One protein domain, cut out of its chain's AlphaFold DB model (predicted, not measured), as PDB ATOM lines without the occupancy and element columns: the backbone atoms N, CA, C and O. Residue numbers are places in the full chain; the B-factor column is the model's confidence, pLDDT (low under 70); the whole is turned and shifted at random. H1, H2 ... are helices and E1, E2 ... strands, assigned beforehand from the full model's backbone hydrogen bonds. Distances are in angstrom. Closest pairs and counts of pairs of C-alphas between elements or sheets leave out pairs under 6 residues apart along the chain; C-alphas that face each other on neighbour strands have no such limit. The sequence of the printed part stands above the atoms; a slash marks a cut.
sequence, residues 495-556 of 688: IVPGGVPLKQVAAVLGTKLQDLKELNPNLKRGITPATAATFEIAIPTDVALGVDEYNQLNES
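What this domain is: This is residues 495 to 556 of the 688 residues of an uncharacterized protein of SAR324 cluster bacterium (UniProt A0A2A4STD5). A two-strand sheet, one long strand E2 with the short E1 beside its first half, makes one wall of a small domain, and three short helices form an arc opposite it. H1 is in the middle of that arc, across from E2; H2 packs on H1 and comes near the second half of E2, while H3 packs on the other end of H1 and comes near E1. The printed part has 62 residues with two named strands and three named helices, in the order E1, H1, H2, E2, H3; the sheet has the order E1 - E2 and is antiparallel, and the class is mixed, helices and strands. It is compact, with a radius of gyration of the C-alphas of 10.3 A, and spans 27 by 25 by 15 A.

How they stand to each other: Begin at the sheet, where E1, residues 495 to 497, and E2, residues 534 to 540, are antiparallel neighbours with 124 degrees between their directions. Look there for N 496 and O 535, 2.9 A apart, and N 535 and O 496, 2.8 A apart, both within hydrogen-bond range. Next find H1, residues 502 to 509; it and E2 are near each other, with 6 pairs of C-alphas within 10 A. H2, residues 513 to 519, touches H1 about perpendicular, at 78 degrees, and the closest C-alphas, of Ala 506 and Leu 513, are 5.4 A apart. The closest C-alphas of H2 and E2, of Leu 519 and Ala 538, are 5.7 A apart. H3, residues 547 to 555, touches H1 at a tilt of 36 degrees, only just steep, opposite ways; their closest C-alphas, of Val 508 and Glu 549, are 6.2 A apart. The closest C-alphas of H3 and E1, of Asn 554 and Pro 497, are 5.7 A apart. H2 and H3 are apart, as are E1 and H2. In H1, H2 and H3 every O i to N i+4 pair is within hydrogen-bond range.

Where its parts are: Find C-alpha 534 at (158.203, 170.509, 103.449); from there E2 runs 19.0 A to C-alpha 540 at (154.436, 188.971, 101.416). E1 starts at C-alpha 495, (158.298, 176.669, 105.304), and is 7.0 A long. H1 measures 10.1 A, H2 10.0 A and H3 12.1 A, ending at C-alpha 555, (145.503, 168.800, 106.741).

The domain as a whole: The two C-alphas farthest apart, of Thr 531 and Asp 542, are 29.3 A from each other. The printed part has no cut. The links E1 to H1 and H1 to H2 are tight, E2 to H3 is short, and H2 to E2 is long, with residues 520 to 533 in no named element. Mean pLDDT of the printed part is 85.9; look for values under 70 at residues 530 to 532 and residue 556 of this model.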
ATOM      1  N   ILE A 495     158.332 178.114 105.533       89.31
ATOM      2  CA  ILE A 495     158.298 176.669 105.304       89.31
ATOM      3  C   ILE A 495     156.842 176.199 105.331       89.31
ATOM      4  O   ILE A 495     156.173 176.299 106.356       89.31
ATOM      5  N   VAL A 496     156.370 175.634 104.221       88.25
ATOM      6  CA  VAL A 496     155.037 175.020 104.075       88.25
ATOM      7  C   VAL A 496     155.151 173.511 103.816       88.25
ATOM      8  O   VAL A 496     156.225 173.029 103.446       88.25
ATOM      9  N   PRO A 497     154.070 172.724 103.963       84.44
ATOM     10  CA  PRO A 497     154.077 171.310 103.593       84.44
ATOM     11  C   PRO A 497     154.278 171.085 102.081       84.44
ATOM     12  O   PRO A 497     153.892 171.905 101.240       84.44
ATOM     13  N   GLY A 498     154.858 169.938 101.719       82.56
ATOM     14  CA  GLY A 498     154.980 169.507 100.323       82.56
ATOM     15  C   GLY A 498     153.652 169.025  99.719       82.56
ATOM     16  O   GLY A 498     152.823 168.414 100.398       82.56
ATOM     17  N   GLY A 499     153.451 169.272  98.421       76.00
ATOM     18  CA  GLY A 499     152.244 168.884  97.679       76.00
ATOM     19  C   GLY A 499     151.053 169.836  97.835       76.00
ATOM     20  O   GLY A 499     149.934 169.464  97.483       76.00
ATOM     21  N   VAL A 500     151.276 171.048  98.343       84.81
ATOM     22  CA  VAL A 500     150.247 172.066  98.591       84.81
ATOM     23  C   VAL A 500     150.201 173.059  97.417       84.81
ATOM     24  O   VAL A 500     151.219 173.683  97.104       84.81
ATOM     25  N   PRO A 501     149.061 173.232  96.719       88.06
ATOM     26  CA  PRO A 501     148.897 174.254  95.693       88.06
ATOM     27  C   PRO A 501     148.941 175.661  96.289       88.06
ATOM     28  O   PRO A 501     148.301 175.922  97.307       88.06
ATOM     29  N   LEU A 502     149.562 176.613  95.591       91.31
ATOM     30  CA  LEU A 502     149.557 178.035  95.961       91.31
ATOM     31  C   LEU A 502     148.134 178.603  96.093       91.31
ATOM     32  O   LEU A 502     147.927 179.564  96.820       91.31
ATOM     33  N   LYS A 503     147.128 177.990  95.450       88.06
ATOM     34  CA  LYS A 503     145.711 178.351  95.638       88.06
ATOM     35  C   LYS A 503     145.176 177.986  97.031       88.06
ATOM     36  O   LYS A 503     144.280 178.668  97.514       88.06
ATOM     37  N   GLN A 504     145.701 176.937  97.669       89.56
ATOM     38  CA  GLN A 504     145.405 176.629  99.072       89.56
ATOM     39  C   GLN A 504     146.194 177.552 100.005       89.56
ATOM     40  O   GLN A 504     145.597 178.095 100.925       89.56
ATOM     41  N   VAL A 505     147.477 177.809  99.714       92.38
ATOM     42  CA  VAL A 505     148.296 178.780 100.467       92.38
ATOM     43  C   VAL A 505     147.618 180.155 100.502       92.38
ATOM     44  O   VAL A 505     147.361 180.673 101.581       92.38
ATOM     45  N   ALA A 506     147.225 180.688  99.342       93.44
ATOM     46  CA  ALA A 506     146.483 181.943  99.215       93.44
ATOM     47  C   ALA A 506     145.176 181.951 100.030       93.44
ATOM     48  O   ALA A 506     144.881 182.909 100.734       93.44
ATOM     49  N   ALA A 507     144.402 180.860  99.978       91.19
ATOM     50  CA  ALA A 507     143.122 180.759 100.678       91.19
ATOM     51  C   ALA A 507     143.242 180.629 102.210       91.19
ATOM     52  O   ALA A 507     142.275 180.934 102.903       91.19
ATOM     53  N   VAL A 508     144.386 180.168 102.727       92.38
ATOM     54  CA  VAL A 508     144.684 180.117 104.170       92.38
ATOM     55  C   VAL A 508     145.296 181.434 104.652       92.38
ATOM     56  O   VAL A 508     144.899 181.943 105.691       92.38
ATOM     57  N   LEU A 509     146.218 182.012 103.878       91.50
ATOM     58  CA  LEU A 509     146.916 183.257 104.216       91.50
ATOM     59  C   LEU A 509     146.124 184.540 103.896       91.50
ATOM     60  O   LEU A 509     146.585 185.632 104.205       91.50
ATOM     61  N   GLY A 510     144.970 184.440 103.231       92.19
ATOM     62  CA  GLY A 510     144.159 185.593 102.815       92.19
ATOM     63  C   GLY A 510     144.712 186.389 101.620       92.19
ATOM     64  O   GLY A 510     144.127 187.402 101.246       92.19
ATOM     65  N   THR A 511     145.807 185.942 100.999       92.44
ATOM     66  CA  THR A 511     146.476 186.635  99.882       92.44
ATOM     67  C   THR A 511     145.856 186.314  98.523       92.44
ATOM     68  O   THR A 511     145.106 185.345  98.356       92.44
ATOM     69  N   LYS A 512     146.187 187.099  97.488       93.12
ATOM     70  CA  LYS A 512     145.802 186.756  96.114       93.12
ATOM     71  C   LYS A 512     146.748 185.677  95.576       93.12
ATOM     72  O   LYS A 512     147.961 185.707  95.765       93.12
ATOM     73  N   LEU A 513     146.192 184.743  94.801       91.69
ATOM     74  CA  LEU A 513     146.972 183.705  94.113       91.69
ATOM     75  C   LEU A 513     147.981 184.283  93.099       91.69
ATOM     76  O   LEU A 513     148.961 183.615  92.783       91.69
ATOM     77  N   GLN A 514     147.731 185.475  92.553       91.19
ATOM     78  CA  GLN A 514     148.649 186.103  91.602       91.19
ATOM     79  C   GLN A 514     149.931 186.561  92.302       91.19
ATOM     80  O   GLN A 514     151.017 186.175  91.880       91.19
ATOM     81  N   ASP A 515     149.798 187.265  93.423       91.00
ATOM     82  CA  ASP A 515     150.901 187.768  94.244       91.00
ATOM     83  C   ASP A 515     151.834 186.611  94.665       91.00
ATOM     84  O   ASP A 515     153.044 186.658  94.442       91.00
ATOM     85  N   LEU A 516     151.267 185.488  95.134       93.19
ATOM     86  CA  LEU A 516     152.047 184.280  95.449       93.19
ATOM     87  C   LEU A 516     152.715 183.623  94.230       93.19
ATOM     88  O   LEU A 516     153.733 182.955  94.398       93.19
ATOM     89  N   LYS A 517     152.178 183.767  93.012       92.25
ATOM     90  CA  LYS A 517     152.845 183.280  91.788       92.25
ATOM     91  C   LYS A 517     153.990 184.193  91.360       92.25
ATOM     92  O   LYS A 517     155.009 183.677  90.913       92.25
ATOM     93  N   GLU A 518     153.835 185.509  91.497       90.50
ATOM     94  CA  GLU A 518     154.898 186.479  91.193       90.50
ATOM     95  C   GLU A 518     156.062 186.380  92.189       90.50
ATOM     96  O   GLU A 518     157.212 186.542  91.786       90.50
ATOM     97  N   LEU A 519     155.785 186.007  93.443       92.38
ATOM     98  CA  LEU A 519     156.798 185.694  94.459       92.38
ATOM     99  C   LEU A 519     157.424 184.289  94.331       92.38
ATOM    100  O   LEU A 519     158.530 184.072  94.829       92.38
ATOM    101  N   ASN A 520     156.751 183.332  93.674       94.69
ATOM    102  CA  ASN A 520     157.226 181.946  93.501       94.69
ATOM    103  C   ASN A 520     157.239 181.477  92.024       94.69
ATOM    104  O   ASN A 520     156.664 180.426  91.704       94.69
ATOM    105  N   PRO A 521     157.905 182.200  91.102       94.00
ATOM    106  CA  PRO A 521     157.986 181.824  89.685       94.00
ATOM    107  C   PRO A 521     158.741 180.502  89.453       94.00
ATOM    108  O   PRO A 521     158.551 179.850  88.423       94.00
ATOM    109  N   ASN A 522     159.547 180.049  90.422       93.25
ATOM    110  CA  ASN A 522     160.175 178.728  90.403       93.25
ATOM    111  C   ASN A 522     159.163 177.573  90.462       93.25
ATOM    112  O   ASN A 522     159.457 176.508  89.915       93.25
ATOM    113  N   LEU A 523     157.971 177.744  91.047       90.81
ATOM    114  CA  LEU A 523     156.953 176.693  91.158       90.81
ATOM    115  C   LEU A 523     156.183 176.492  89.839       90.81
ATOM    116  O   LEU A 523     155.037 176.916  89.694       90.81
ATOM    117  N   LYS A 524     156.787 175.739  88.906       80.62
ATOM    118  CA  LYS A 524     156.313 175.388  87.540       80.62
ATOM    119  C   LYS A 524     154.824 175.016  87.373       80.62
ATOM    120  O   LYS A 524     154.337 175.010  86.247       80.62
ATOM    121  N   ARG A 525     154.113 174.620  88.437       79.44
ATOM    122  CA  ARG A 525     152.669 174.281  88.431       79.44
ATOM    123  C   ARG A 525     151.859 174.963  89.541       79.44
ATOM    124  O   ARG A 525     150.726 174.565  89.792       79.44
ATOM    125  N   GLY A 526     152.425 175.955  90.231       84.94
ATOM    126  CA  GLY A 526     151.789 176.593  91.387       84.94
ATOM    127  C   GLY A 526     151.457 175.602  92.508       84.94
ATOM    128  O   GLY A 526     150.386 175.693  93.101       84.94
ATOM    129  N   ILE A 527     152.340 174.631  92.754       83.94
ATOM    130  CA  ILE A 527     152.219 173.585  93.780       83.94
ATOM    131  C   ILE A 527     153.607 173.259  94.332       83.94
ATOM    132  O   ILE A 527     154.556 173.123  93.556       83.94
ATOM    133  N   THR A 528     153.729 173.141  95.654       85.94
ATOM    134  CA  THR A 528     154.996 172.763  96.294       85.94
ATOM    135  C   THR A 528     155.356 171.305  95.978       85.94
ATOM    136  O   THR A 528     154.459 170.486  95.746       85.94
ATOM    137  N   PRO A 529     156.646 170.922  95.949       78.38
ATOM    138  CA  PRO A 529     157.061 169.577  95.561       78.38
ATOM    139  C   PRO A 529     156.424 168.468  96.412       78.38
ATOM    140  O   PRO A 529     156.793 168.264  97.563       78.38
ATOM    141  N   ALA A 530     155.518 167.681  95.821       68.88
ATOM    142  CA  ALA A 530     154.837 166.568  96.499       68.88
ATOM    143  C   ALA A 530     155.762 165.381  96.860       68.88
ATOM    144  O   ALA A 530     155.309 164.393  97.431       68.88
ATOM    145  N   THR A 531     157.042 165.458  96.485       62.97
ATOM    146  CA  THR A 531     158.121 164.535  96.875       62.97
ATOM    147  C   THR A 531     158.852 164.951  98.151       62.97
ATOM    148  O   THR A 531     159.616 164.151  98.677       62.97
ATOM    149  N   ALA A 532     158.674 166.185  98.627       64.50
ATOM    150  CA  ALA A 532     159.299 166.678  99.850       64.50
ATOM    151  C   ALA A 532     158.287 166.668 101.007       64.50
ATOM    152  O   ALA A 532     157.083 166.794 100.784       64.50
ATOM    153  N   ALA A 533     158.761 166.530 102.248       70.94
ATOM    154  CA  ALA A 533     157.899 166.670 103.427       70.94
ATOM    155  C   ALA A 533     157.450 168.132 103.611       70.94
ATOM    156  O   ALA A 533     156.277 168.409 103.865       70.94
ATOM    157  N   THR A 534     158.385 169.058 103.407       82.75
ATOM    158  CA  THR A 534     158.203 170.509 103.449       82.75
ATOM    159  C   THR A 534     158.901 171.171 102.263       82.75
ATOM    160  O   THR A 534     159.731 170.553 101.593       82.75
ATOM    161  N   PHE A 535     158.561 172.425 101.984       83.94
ATOM    162  CA  PHE A 535     159.236 173.255 100.995       83.94
ATOM    163  C   PHE A 535     159.217 174.721 101.433       83.94
ATOM    164  O   PHE A 535     158.286 175.160 102.105       83.94
ATOM    165  N   GLU A 536     160.243 175.467 101.045       88.19
ATOM    166  CA  GLU A 536     160.339 176.908 101.269       88.19
ATOM    167  C   GLU A 536     159.614 177.661 100.147       88.19
ATOM    168  O   GLU A 536     159.856 177.401  98.966       88.19
ATOM    169  N   ILE A 537     158.736 178.593 100.508       93.56
ATOM    170  CA  ILE A 537     158.089 179.518  99.571       93.56
ATOM    171  C   ILE A 537     158.251 180.953 100.054       93.56
ATOM    172  O   ILE A 537     158.345 181.207 101.254       93.56
ATOM    173  N   ALA A 538     158.204 181.896  99.123       92.75
ATOM    174  CA  ALA A 538     158.071 183.306  99.440       92.75
ATOM    175  C   ALA A 538     156.600 183.687  99.655       92.75
ATOM    176  O   ALA A 538     155.725 183.287  98.881       92.75
ATOM    177  N   ILE A 539     156.338 184.502 100.672       93.19
ATOM    178  CA  ILE A 539     155.059 185.186 100.892       93.19
ATOM    179  C   ILE A 539     155.319 186.680 101.164       93.19
ATOM    180  O   ILE A 539     156.461 187.035 101.469       93.19
ATOM    181  N   PRO A 540     154.309 187.559 101.041       91.62
ATOM    182  CA  PRO A 540     154.436 188.971 101.416       91.62
ATOM    183  C   PRO A 540     154.845 189.167 102.891       91.62
ATOM    184  O   PRO A 540     154.512 188.337 103.743       91.62
ATOM    185  N   THR A 541     155.574 190.240 103.219       88.62
ATOM    186  CA  THR A 541     156.009 190.525 104.608       88.62
ATOM    187  C   THR A 541     154.873 190.928 105.547       88.62
ATOM    188  O   THR A 541     154.946 190.630 106.739       88.62
ATOM    189  N   ASP A 542     153.797 191.521 105.026       86.56
ATOM    190  CA  ASP A 542     152.582 191.888 105.768       86.56
ATOM    191  C   ASP A 542     151.743 190.675 106.214       86.56
ATOM    192  O   ASP A 542     150.830 190.809 107.031       86.56
ATOM    193  N   VAL A 543     152.066 189.471 105.726       87.69
ATOM    194  CA  VAL A 543     151.296 188.246 105.966       87.69
ATOM    195  C   VAL A 543     152.157 187.160 106.602       87.69
ATOM    196  O   VAL A 543     153.117 186.687 106.005       87.69
ATOM    197  N   ALA A 544     151.786 186.703 107.798       85.50
ATOM    198  CA  ALA A 544     152.513 185.665 108.528       85.50
ATOM    199  C   ALA A 544     151.926 184.257 108.315       85.50
ATOM    200  O   ALA A 544     150.715 184.056 108.395       85.50
ATOM    201  N   LEU A 545     152.793 183.251 108.146       83.19
ATOM    202  CA  LEU A 545     152.414 181.839 108.251       83.19
ATOM    203  C   LEU A 545     152.541 181.378 109.713       83.19
ATOM    204  O   LEU A 545     153.638 181.064 110.181       83.19
ATOM    205  N   GLY A 546     151.425 181.348 110.438       81.88
ATOM    206  CA  GLY A 546     151.372 180.816 111.798       81.88
ATOM    207  C   GLY A 546     151.273 179.286 111.857       81.88
ATOM    208  O   GLY A 546     151.326 178.569 110.854       81.88
ATOM    209  N   VAL A 547     151.171 178.764 113.084       78.81
ATOM    210  CA  VAL A 547     151.118 177.313 113.345       78.81
ATOM    211  C   VAL A 547     149.785 176.714 112.903       78.81
ATOM    212  O   VAL A 547     149.765 175.605 112.371       78.81
ATOM    213  N   ASP A 548     148.683 177.435 113.100       80.44
ATOM    214  CA  ASP A 548     147.343 176.942 112.778       80.44
ATOM    215  C   ASP A 548     147.115 176.970 111.259       80.44
ATOM    216  O   ASP A 548     146.578 176.016 110.696       80.44
ATOM    217  N   GLU A 549     147.658 177.975 110.575       85.75
ATOM    218  CA  GLU A 549     147.732 178.089 109.119       85.75
ATOM    219  C   GLU A 549     148.584 176.957 108.521       85.75
ATOM    220  O   GLU A 549     148.150 176.268 107.593       85.75
ATOM    221  N   TYR A 550     149.773 176.693 109.080       87.25
ATOM    222  CA  TYR A 550     150.615 175.567 108.662       87.25
ATOM    223  C   TYR A 550     149.905 174.216 108.859       87.25
ATOM    224  O   TYR A 550     149.940 173.361 107.967       87.25
ATOM    225  N   ASN A 551     149.225 174.023 109.994       81.88
ATOM    226  CA  ASN A 551     148.430 172.822 110.255       81.88
ATOM    227  C   ASN A 551     147.277 172.694 109.250       81.88
ATOM    228  O   ASN A 551     147.110 171.627 108.660       81.88
ATOM    229  N   GLN A 552     146.558 173.780 108.957       84.44
ATOM    230  CA  GLN A 552     145.488 173.794 107.959       84.44
ATOM    231  C   GLN A 552     146.008 173.471 106.548       84.44
ATOM    232  O   GLN A 552     145.346 172.749 105.801       84.44
ATOM    233  N   LEU A 553     147.208 173.929 106.170       83.38
ATOM    234  CA  LEU A 553     147.859 173.529 104.914       83.38
ATOM    235  C   LEU A 553     148.291 172.053 104.923       83.38
ATOM    236  O   LEU A 553     148.201 171.393 103.892       83.38
ATOM    237  N   ASN A 554     148.712 171.511 106.068       81.38
ATOM    238  CA  ASN A 554     149.110 170.106 106.213       81.38
ATOM    239  C   ASN A 554     147.903 169.146 106.196       81.38
ATOM    240  O   ASN A 554     147.991 168.067 105.614       81.38
ATOM    241  N   GLU A 555     146.771 169.544 106.776       78.12
ATOM    242  CA  GLU A 555     145.503 168.800 106.741       78.12
ATOM    243  C   GLU A 555     144.806 168.915 105.381       78.12
ATOM    244  O   GLU A 555     144.324 167.924 104.829       78.12
ATOM    245  N   SER A 556     144.790 170.115 104.792       67.56
ATOM    246  CA  SER A 556     144.205 170.341 103.465       67.56
ATOM    247  C   SER A 556     145.081 169.839 102.314       67.56
ATOM    248  O   SER A 556     144.625 169.886 101.161       67.56
TER     249      SER A 556